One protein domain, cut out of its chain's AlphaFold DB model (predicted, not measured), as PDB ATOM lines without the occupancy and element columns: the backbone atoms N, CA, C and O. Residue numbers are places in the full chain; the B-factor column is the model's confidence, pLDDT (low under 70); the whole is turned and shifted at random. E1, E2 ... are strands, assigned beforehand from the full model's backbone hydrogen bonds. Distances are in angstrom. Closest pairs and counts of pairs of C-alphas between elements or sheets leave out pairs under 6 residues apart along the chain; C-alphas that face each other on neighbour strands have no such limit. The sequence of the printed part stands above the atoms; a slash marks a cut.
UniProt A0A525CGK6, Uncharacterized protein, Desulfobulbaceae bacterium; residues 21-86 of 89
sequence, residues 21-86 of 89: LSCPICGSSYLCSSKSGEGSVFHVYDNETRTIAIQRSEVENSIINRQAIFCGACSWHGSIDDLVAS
ATOM      1  N   LEU A  21       3.192   3.735  76.745       90.75
ATOM      2  CA  LEU A  21       3.085   3.441  75.324       90.75
ATOM      3  C   LEU A  21       4.300   3.989  74.565       90.75
ATOM      4  O   LEU A  21       4.856   5.040  74.897       90.75
ATOM      5  N   SER A  22       4.701   3.257  73.534       92.88
ATOM      6  CA  SER A  22       5.913   3.481  72.757       92.88
ATOM      7  C   SER A  22       5.639   3.372  71.261       92.88
ATOM      8  O   SER A  22       4.665   2.765  70.816       92.88
ATOM      9  N   CYS A  23       6.526   3.966  70.467       91.88
ATOM     10  CA  CYS A  23       6.486   3.877  69.016       91.88
ATOM     11  C   CYS A  23       6.533   2.406  68.557       91.88
ATOM     12  O   CYS A  23       7.459   1.691  68.954       91.88
ATOM     13  N   PRO A  24       5.623   1.968  67.665       91.69
ATOM     14  CA  PRO A  24       5.581   0.584  67.185       91.69
ATOM     15  C   PRO A  24       6.792   0.197  66.324       91.69
ATOM     16  O   PRO A  24       7.056  -0.984  66.133       91.69
ATOM     17  N   ILE A  25       7.532   1.178  65.799       92.38
ATOM     18  CA  ILE A  25       8.654   0.939  64.882       92.38
ATOM     19  C   ILE A  25       9.974   0.735  65.626       92.38
ATOM     20  O   ILE A  25      10.750  -0.145  65.270       92.38
ATOM     21  N   CYS A  26      10.257   1.558  66.639       90.75
ATOM     22  CA  CYS A  26      11.561   1.558  67.312       90.75
ATOM     23  C   CYS A  26      11.494   1.411  68.837       90.75
ATOM     24  O   CYS A  26      12.533   1.441  69.488       90.75
ATOM     25  N   GLY A  27      10.298   1.312  69.425       89.56
ATOM     26  CA  GLY A  27      10.120   1.202  70.875       89.56
ATOM     27  C   GLY A  27      10.416   2.485  71.659       89.56
ATOM     28  O   GLY A  27      10.359   2.474  72.885       89.56
ATOM     29  N   SER A  28      10.711   3.605  70.989       89.50
ATOM     30  CA  SER A  28      10.918   4.883  71.673       89.50
ATOM     31  C   SER A  28       9.615   5.391  72.274       89.50
ATOM     32  O   SER A  28       8.610   5.528  71.575       89.50
ATOM     33  N   SER A  29       9.656   5.753  73.550       89.25
ATOM     34  CA  SER A  29       8.540   6.408  74.225       89.25
ATOM     35  C   SER A  29       8.492   7.920  74.000       89.25
ATOM     36  O   SER A  29       7.549   8.563  74.446       89.25
ATOM     37  N   TYR A  30       9.516   8.511  73.374       87.81
ATOM     38  CA  TYR A  30       9.586   9.954  73.140       87.81
ATOM     39  C   TYR A  30       8.757  10.328  71.914       87.81
ATOM     40  O   TYR A  30       9.159  10.089  70.768       87.81
ATOM     41  N   LEU A  31       7.590  10.906  72.181       88.12
ATOM     42  CA  LEU A  31       6.594  11.259  71.182       88.12
ATOM     43  C   LEU A  31       6.436  12.776  71.101       88.12
ATOM     44  O   LEU A  31       6.621  13.475  72.095       88.12
ATOM     45  N   CYS A  32       6.093  13.271  69.917       85.94
ATOM     46  CA  CYS A  32       5.946  14.690  69.616       85.94
ATOM     47  C   CYS A  32       4.578  14.963  68.975       85.94
ATOM     48  O   CYS A  32       4.069  14.130  68.226       85.94
ATOM     49  N   SER A  33       4.001  16.144  69.225       78.44
ATOM     50  CA  SER A  33       2.682  16.548  68.690       78.44
ATOM     51  C   SER A  33       2.753  17.239  67.326       78.44
ATOM     52  O   SER A  33       1.722  17.540  66.731       78.44
ATOM     53  N   SER A  34       3.956  17.531  66.829       70.44
ATOM     54  CA  SER A  34       4.163  18.254  65.575       70.44
ATOM     55  C   SER A  34       5.501  17.881  64.943       70.44
ATOM     56  O   SER A  34       6.486  17.629  65.641       70.44
ATOM     57  N   LYS A  35       5.530  17.871  63.607       60.09
ATOM     58  CA  LYS A  35       6.726  17.633  62.784       60.09
ATOM     59  C   LYS A  35       7.553  18.908  62.563       60.09
ATOM     60  O   LYS A  35       8.729  18.815  62.226       60.09
ATOM     61  N   SER A  36       6.960  20.086  62.752       54.66
ATOM     62  CA  SER A  36       7.505  21.369  62.277       54.66
ATOM     63  C   SER A  36       8.384  22.115  63.294       54.66
ATOM     64  O   SER A  36       8.544  23.324  63.194       54.66
ATOM     65  N   GLY A  37       8.982  21.421  64.268       51.59
ATOM     66  CA  GLY A  37       9.939  22.002  65.226       51.59
ATOM     67  C   GLY A  37       9.309  22.697  66.439       51.59
ATOM     68  O   GLY A  37       9.879  22.640  67.524       51.59
ATOM     69  N   GLU A  38       8.107  23.254  66.298       58.16
ATOM     70  CA  GLU A  38       7.288  23.744  67.415       58.16
ATOM     71  C   GLU A  38       6.348  22.626  67.881       58.16
ATOM     72  O   GLU A  38       5.374  22.285  67.208       58.16
ATOM     73  N   GLY A  39       6.676  21.988  69.005       66.75
ATOM     74  CA  GLY A  39       5.913  20.859  69.523       66.75
ATOM     75  C   GLY A  39       6.275  20.502  70.958       66.75
ATOM     76  O   GLY A  39       7.348  20.840  71.463       66.75
ATOM     77  N   SER A  40       5.356  19.802  71.616       77.31
ATOM     78  CA  SER A  40       5.586  19.241  72.945       77.31
ATOM     79  C   SER A  40       6.127  17.824  72.796       77.31
ATOM     80  O   SER A  40       5.562  17.036  72.036       77.31
ATOM     81  N   VAL A  41       7.197  17.501  73.521       84.06
ATOM     82  CA  VAL A  41       7.649  16.120  73.712       84.06
ATOM     83  C   VAL A  41       6.918  15.560  74.921       84.06
ATOM     84  O   VAL A  41       6.948  16.162  75.996       84.06
ATOM     85  N   PHE A  42       6.280  14.409  74.770       86.50
ATOM     86  CA  PHE A  42       5.487  13.780  75.818       86.50
ATOM     87  C   PHE A  42       5.676  12.264  75.851       86.50
ATOM     88  O   PHE A  42       6.137  11.636  74.896       86.50
ATOM     89  N   HIS A  43       5.303  11.686  76.987       88.94
ATOM     90  CA  HIS A  43       5.070  10.262  77.163       88.94
ATOM     91  C   HIS A  43       3.569  10.002  77.179       88.94
ATOM     92  O   HIS A  43       2.823  10.719  77.847       88.94
ATOM     93  N   VAL A  44       3.144   8.944  76.499       88.50
ATOM     94  CA  VAL A  44       1.776   8.436  76.593       88.50
ATOM     95  C   VAL A  44       1.764   7.238  77.534       88.50
ATOM     96  O   VAL A  44       2.651   6.389  77.476       88.50
ATOM     97  N   TYR A  45       0.758   7.189  78.391       88.44
ATOM     98  CA  TYR A  45       0.393   6.052  79.220       88.44
ATOM     99  C   TYR A  45      -1.036   5.629  78.857       88.44
ATOM    100  O   TYR A  45      -1.755   6.371  78.187       88.44
ATOM    101  N   ASP A  46      -1.448   4.443  79.290       83.19
ATOM    102  CA  ASP A  46      -2.787   3.896  79.037       83.19
ATOM    103  C   ASP A  46      -3.942   4.846  79.415       83.19
ATOM    104  O   ASP A  46      -4.963   4.892  78.726       83.19
ATOM    105  N   ASN A  47      -3.777   5.637  80.476       83.12
ATOM    106  CA  ASN A  47      -4.813   6.509  81.025       83.12
ATOM    107  C   ASN A  47      -4.463   8.008  81.012       83.12
ATOM    108  O   ASN A  47      -5.331   8.838  81.288       83.12
ATOM    109  N   GLU A  48      -3.221   8.376  80.697       86.19
ATOM    110  CA  GLU A  48      -2.761   9.760  80.779       86.19
ATOM    111  C   GLU A  48      -1.658  10.080  79.768       86.19
ATOM    112  O   GLU A  48      -1.000   9.211  79.202       86.19
ATOM    113  N   THR A  49      -1.427  11.367  79.526       84.88
ATOM    114  CA  THR A  49      -0.298  11.832  78.718       84.88
ATOM    115  C   THR A  49       0.479  12.863  79.515       84.88
ATOM    116  O   THR A  49      -0.097  13.816  80.033       84.88
ATOM    117  N   ARG A  50       1.794  12.665  79.626       85.00
ATOM    118  CA  ARG A  50       2.682  13.523  80.411       85.00
ATOM    119  C   ARG A  50       3.658  14.246  79.504       85.00
ATOM    120  O   ARG A  50       4.520  13.621  78.888       85.00
ATOM    121  N   THR A  51       3.556  15.565  79.463       83.50
ATOM    122  CA  THR A  51       4.505  16.416  78.745       83.50
ATOM    123  C   THR A  51       5.837  16.477  79.492       83.50
ATOM    124  O   THR A  51       5.875  16.727  80.692       83.50
ATOM    125  N   ILE A  52       6.932  16.229  78.776       81.12
ATOM    126  CA  ILE A  52       8.307  16.201  79.301       81.12
ATOM    127  C   ILE A  52       9.018  17.513  78.981       81.12
ATOM    128  O   ILE A  52       9.768  18.035  79.799       81.12
ATOM    129  N   ALA A  53       8.802  18.032  77.772       76.00
ATOM    130  CA  ALA A  53       9.431  19.255  77.309       76.00
ATOM    131  C   ALA A  53       8.499  20.001  76.355       76.00
ATOM    132  O   ALA A  53       7.886  19.396  75.477       76.00
ATOM    133  N   ILE A  54       8.437  21.321  76.507       70.56
ATOM    134  CA  ILE A  54       7.716  22.228  75.613       70.56
ATOM    135  C   ILE A  54       8.769  23.144  74.998       70.56
ATOM    136  O   ILE A  54       9.442  23.882  75.722       70.56
ATOM    137  N   GLN A  55       8.954  23.097  73.677       63.97
ATOM    138  CA  GLN A  55       9.797  24.088  73.013       63.97
ATOM    139  C   GLN A  55       8.992  25.366  72.758       63.97
ATOM    140  O   GLN A  55       8.218  25.433  71.815       63.97
ATOM    141  N   ARG A  56       9.253  26.353  73.629       58.94
ATOM    142  CA  ARG A  56       8.895  27.785  73.609       58.94
ATOM    143  C   ARG A  56       7.404  28.164  73.637       58.94
ATOM    144  O   ARG A  56       6.623  27.795  72.779       58.94
ATOM    145  N   SER A  57       7.116  28.955  74.677       50.56
ATOM    146  CA  SER A  57       6.130  30.031  74.851       50.56
ATOM    147  C   SER A  57       4.772  29.897  74.147       50.56
ATOM    148  O   SER A  57       4.710  29.922  72.933       50.56
ATOM    149  N   GLU A  58       3.695  29.892  74.942       49.88
ATOM    150  CA  GLU A  58       2.261  29.894  74.557       49.88
ATOM    151  C   GLU A  58       1.538  28.546  74.453       49.88
ATOM    152  O   GLU A  58       0.401  28.485  73.995       49.88
ATOM    153  N   VAL A  59       2.108  27.462  74.980       50.44
ATOM    154  CA  VAL A  59       1.411  26.165  74.983       50.44
ATOM    155  C   VAL A  59       1.269  25.546  76.361       50.44
ATOM    156  O   VAL A  59       1.451  24.352  76.567       50.44
ATOM    157  N   GLU A  60       0.812  26.364  77.306       47.06
ATOM    158  CA  GLU A  60       0.190  25.866  78.540       47.06
ATOM    159  C   GLU A  60      -1.111  25.079  78.250       47.06
ATOM    160  O   GLU A  60      -1.612  24.363  79.107       47.06
ATOM    161  N   ASN A  61      -1.614  25.131  77.005       49.38
ATOM    162  CA  ASN A  61      -2.718  24.320  76.484       49.38
ATOM    163  C   ASN A  61      -2.388  23.682  75.121       49.38
ATOM    164  O   ASN A  61      -3.196  23.719  74.194       49.38
ATOM    165  N   SER A  62      -1.190  23.105  74.963       55.31
ATOM    166  CA  SER A  62      -0.878  22.269  73.791       55.31
ATOM    167  C   SER A  62      -1.796  21.051  73.803       55.31
ATOM    168  O   SER A  62      -1.502  20.046  74.446       55.31
ATOM    169  N   ILE A  63      -2.939  21.152  73.124       68.88
ATOM    170  CA  ILE A  63      -3.830  20.022  72.881       68.88
ATOM    171  C   ILE A  63      -3.000  19.011  72.093       68.88
ATOM    172  O   ILE A  63      -2.713  19.207  70.913       68.88
ATOM    173  N   ILE A  64      -2.554  17.949  72.765       76.62
ATOM    174  CA  ILE A  64      -1.852  16.850  72.114       76.62
ATOM    175  C   ILE A  64      -2.832  16.256  71.111       76.62
ATOM    176  O   ILE A  64      -3.847  15.667  71.488       76.62
ATOM    177  N   ASN A  65      -2.555  16.452  69.823       80.81
ATOM    178  CA  ASN A  65      -3.391  15.898  68.775       80.81
ATOM    179  C   ASN A  65      -3.194  14.378  68.742       80.81
ATOM    180  O   ASN A  65      -2.224  13.873  68.184       80.81
ATOM    181  N   ARG A  66      -4.145  13.651  69.334       83.56
ATOM    182  CA  ARG A  66      -4.136  12.183  69.433       83.56
ATOM    183  C   ARG A  66      -4.150  11.477  68.072       83.56
ATOM    184  O   ARG A  66      -3.852  10.293  68.022       83.56
ATOM    185  N   GLN A  67      -4.471  12.177  66.984       87.06
ATOM    186  CA  GLN A  67      -4.457  11.638  65.619       87.06
ATOM    187  C   GLN A  67      -3.170  11.974  64.847       87.06
ATOM    188  O   GLN A  67      -2.981  11.482  63.738       87.06
ATOM    189  N   ALA A  68      -2.301  12.818  65.408       86.06
ATOM    190  CA  ALA A  68      -1.069  13.274  64.775       86.06
ATOM    191  C   ALA A  68       0.091  13.219  65.777       86.06
ATOM    192  O   ALA A  68       0.564  14.233  66.290       86.06
ATOM    193  N   ILE A  69       0.530  11.996  66.057       88.62
ATOM    194  CA  ILE A  69       1.656  11.669  66.923       88.62
ATOM    195  C   ILE A  69       2.868  11.343  66.057       88.62
ATOM    196  O   ILE A  69       2.776  10.595  65.084       88.62
ATOM    197  N   PHE A  70       4.024  11.877  66.439       89.00
ATOM    198  CA  PHE A  70       5.291  11.642  65.761       89.00
ATOM    199  C   PHE A  70       6.291  10.992  66.712       89.00
ATOM    200  O   PHE A  70       6.401  11.384  67.871       89.00
ATOM    201  N   CYS A  71       7.066  10.026  66.228       89.00
ATOM    202  CA  CYS A  71       8.190   9.491  66.985       89.00
ATOM    203  C   CYS A  71       9.412  10.401  66.827       89.00
ATOM    204  O   CYS A  71       9.937  10.553  65.720       89.00
ATOM    205  N   GLY A  72       9.928  10.921  67.943       83.56
ATOM    206  CA  GLY A  72      11.130  11.759  67.950       83.56
ATOM    207  C   GLY A  72      12.423  11.027  67.561       83.56
ATOM    208  O   GLY A  72      13.425  11.682  67.301       83.56
ATOM    209  N   ALA A  73      12.416   9.688  67.504       87.88
ATOM    210  CA  ALA A  73      13.605   8.875  67.227       87.88
ATOM    211  C   ALA A  73      13.680   8.325  65.791       87.88
ATOM    212  O   ALA A  73      14.767   8.245  65.232       87.88
ATOM    213  N   CYS A  74      12.550   7.924  65.195       88.50
ATOM    214  CA  CYS A  74      12.526   7.292  63.866       88.50
ATOM    215  C   CYS A  74      11.637   8.011  62.840       88.50
ATOM    216  O   CYS A  74      11.443   7.502  61.740       88.50
ATOM    217  N   SER A  75      11.069   9.171  63.195       84.31
ATOM    218  CA  SER A  75      10.156   9.941  62.334       84.31
ATOM    219  C   SER A  75       8.870   9.212  61.916       84.31
ATOM    220  O   SER A  75       8.162   9.701  61.034       84.31
ATOM    221  N   TRP A  76       8.536   8.081  62.551       90.19
ATOM    222  CA  TRP A  76       7.219   7.456  62.422       90.19
ATOM    223  C   TRP A  76       6.110   8.468  62.729       90.19
ATOM    224  O   TRP A  76       6.281   9.321  63.605       90.19
ATOM    225  N   HIS A  77       4.987   8.356  62.023       90.25
ATOM    226  CA  HIS A  77       3.797   9.165  62.252       90.25
ATOM    227  C   HIS A  77       2.562   8.267  62.333       90.25
ATOM    228  O   HIS A  77       2.441   7.308  61.571       90.25
ATOM    229  N   GLY A  78       1.637   8.607  63.221       90.50
ATOM    230  CA  GLY A  78       0.389   7.875  63.389       90.50
ATOM    231  C   GLY A  78      -0.489   8.497  64.461       90.50
ATOM    232  O   GLY A  78      -0.343   9.672  64.801       90.50
ATOM    233  N   SER A  79      -1.407   7.703  64.989       91.19
ATOM    234  CA  SER A  79      -2.285   8.074  66.090       91.19
ATOM    235  C   SER A  79      -1.783   7.511  67.422       91.19
ATOM    236  O   SER A  79      -0.854   6.706  67.482       91.19
ATOM    237  N   ILE A  80      -2.406   7.941  68.514       88.38
ATOM    238  CA  ILE A  80      -2.149   7.396  69.846       88.38
ATOM    239  C   ILE A  80      -2.541   5.913  69.945       88.38
ATOM    240  O   ILE A  80      -1.918   5.180  70.704       88.38
ATOM    241  N   ASP A  81      -3.539   5.483  69.165       90.25
ATOM    242  CA  ASP A  81      -4.050   4.108  69.139       90.25
ATOM    243  C   ASP A  81      -3.081   3.139  68.440       90.25
ATOM    244  O   ASP A  81      -3.137   1.933  68.668       90.25
ATOM    245  N   ASP A  82      -2.155   3.660  67.630       91.50
ATOM    246  CA  ASP A  82      -1.111   2.871  66.965       91.50
ATOM    247  C   ASP A  82       0.110   2.611  67.869       91.50
ATOM    248  O   ASP A  82       1.036   1.885  67.492       91.50
ATOM    249  N   LEU A  83       0.163   3.241  69.047       90.06
ATOM    250  CA  LEU A  83       1.247   3.038  70.000       90.06
ATOM    251  C   LEU A  83       1.104   1.681  70.690       90.06
ATOM    252  O   LEU A  83       0.009   1.220  71.002       90.06
ATOM    253  N   VAL A  84       2.239   1.058  70.989       91.75
ATOM    254  CA  VAL A  84       2.281  -0.261  71.628       91.75
ATOM    255  C   VAL A  84       2.732  -0.141  73.071       91.75
ATOM    256  O   VAL A  84       3.523   0.740  73.408       91.75
ATOM    257  N   ALA A  85       2.262  -1.046  73.928       88.38
ATOM    258  CA  ALA A  85       2.768  -1.152  75.288       88.38
ATOM    259  C   ALA A  85       4.292  -1.335  75.255       88.38
ATOM    260  O   ALA A  85       4.817  -2.252  74.618       88.38
ATOM    261  N   SER A  86       5.006  -0.444  75.935       81.31
ATOM    262  CA  SER A  86       6.432  -0.597  76.152       81.31
ATOM    263  C   SER A  86       6.614  -1.827  77.027       81.31
ATOM    264  O   SER A  86       6.152  -1.843  78.167       81.31
TER     265      SER A  86
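Overview. This is residues 21 to 86 of the 89 residues of an uncharacterized protein of Desulfobulbaceae bacterium (UniProt A0A525CGK6). Little regular structure is present: loops make most of this small domain, with an antiparallel hairpin, E1 and E2, and a short strand E3 apart from it. The two ends of the printed part come together, residues 21 to 22 pairing with 84 to 85. The 66 printed residues hold no named helix and three named strands, E1, E2, E3 in chain order, class all strand, with 15 residues in them. The whole is compact, radius of gyration of the C-alphas 10.8 A, spanning 31 by 24 by 18 A.

Arrangement. E1, residues 40 to 45, and E2, residues 49 to 54, form a hairpin, antiparallel at 161 degrees; N 41 and O 53 are 2.8 A apart, within hydrogen-bond range. E3, residues 69 to 71, is apart from both and pairs with no named strand; its residues 69 to 70 pair antiparallel with 77 to 78.

Along the chain. E1 begins at C-alpha 40 (5.586, 19.241, 72.945) and is 15.5 A long; E2 is 13.5 A. E3 is 6.9 A, ending at C-alpha 71 (8.190, 9.491, 66.985).

Size, cuts and confidence. The C-alphas farthest apart, Ser 57 and Ala 85, are 31.4 A apart. The printed part has no cut; the link from E2 to E3 is long, 14 residues. In this model pLDDT is under 70 at residues 35 to 39 and 55 to 63.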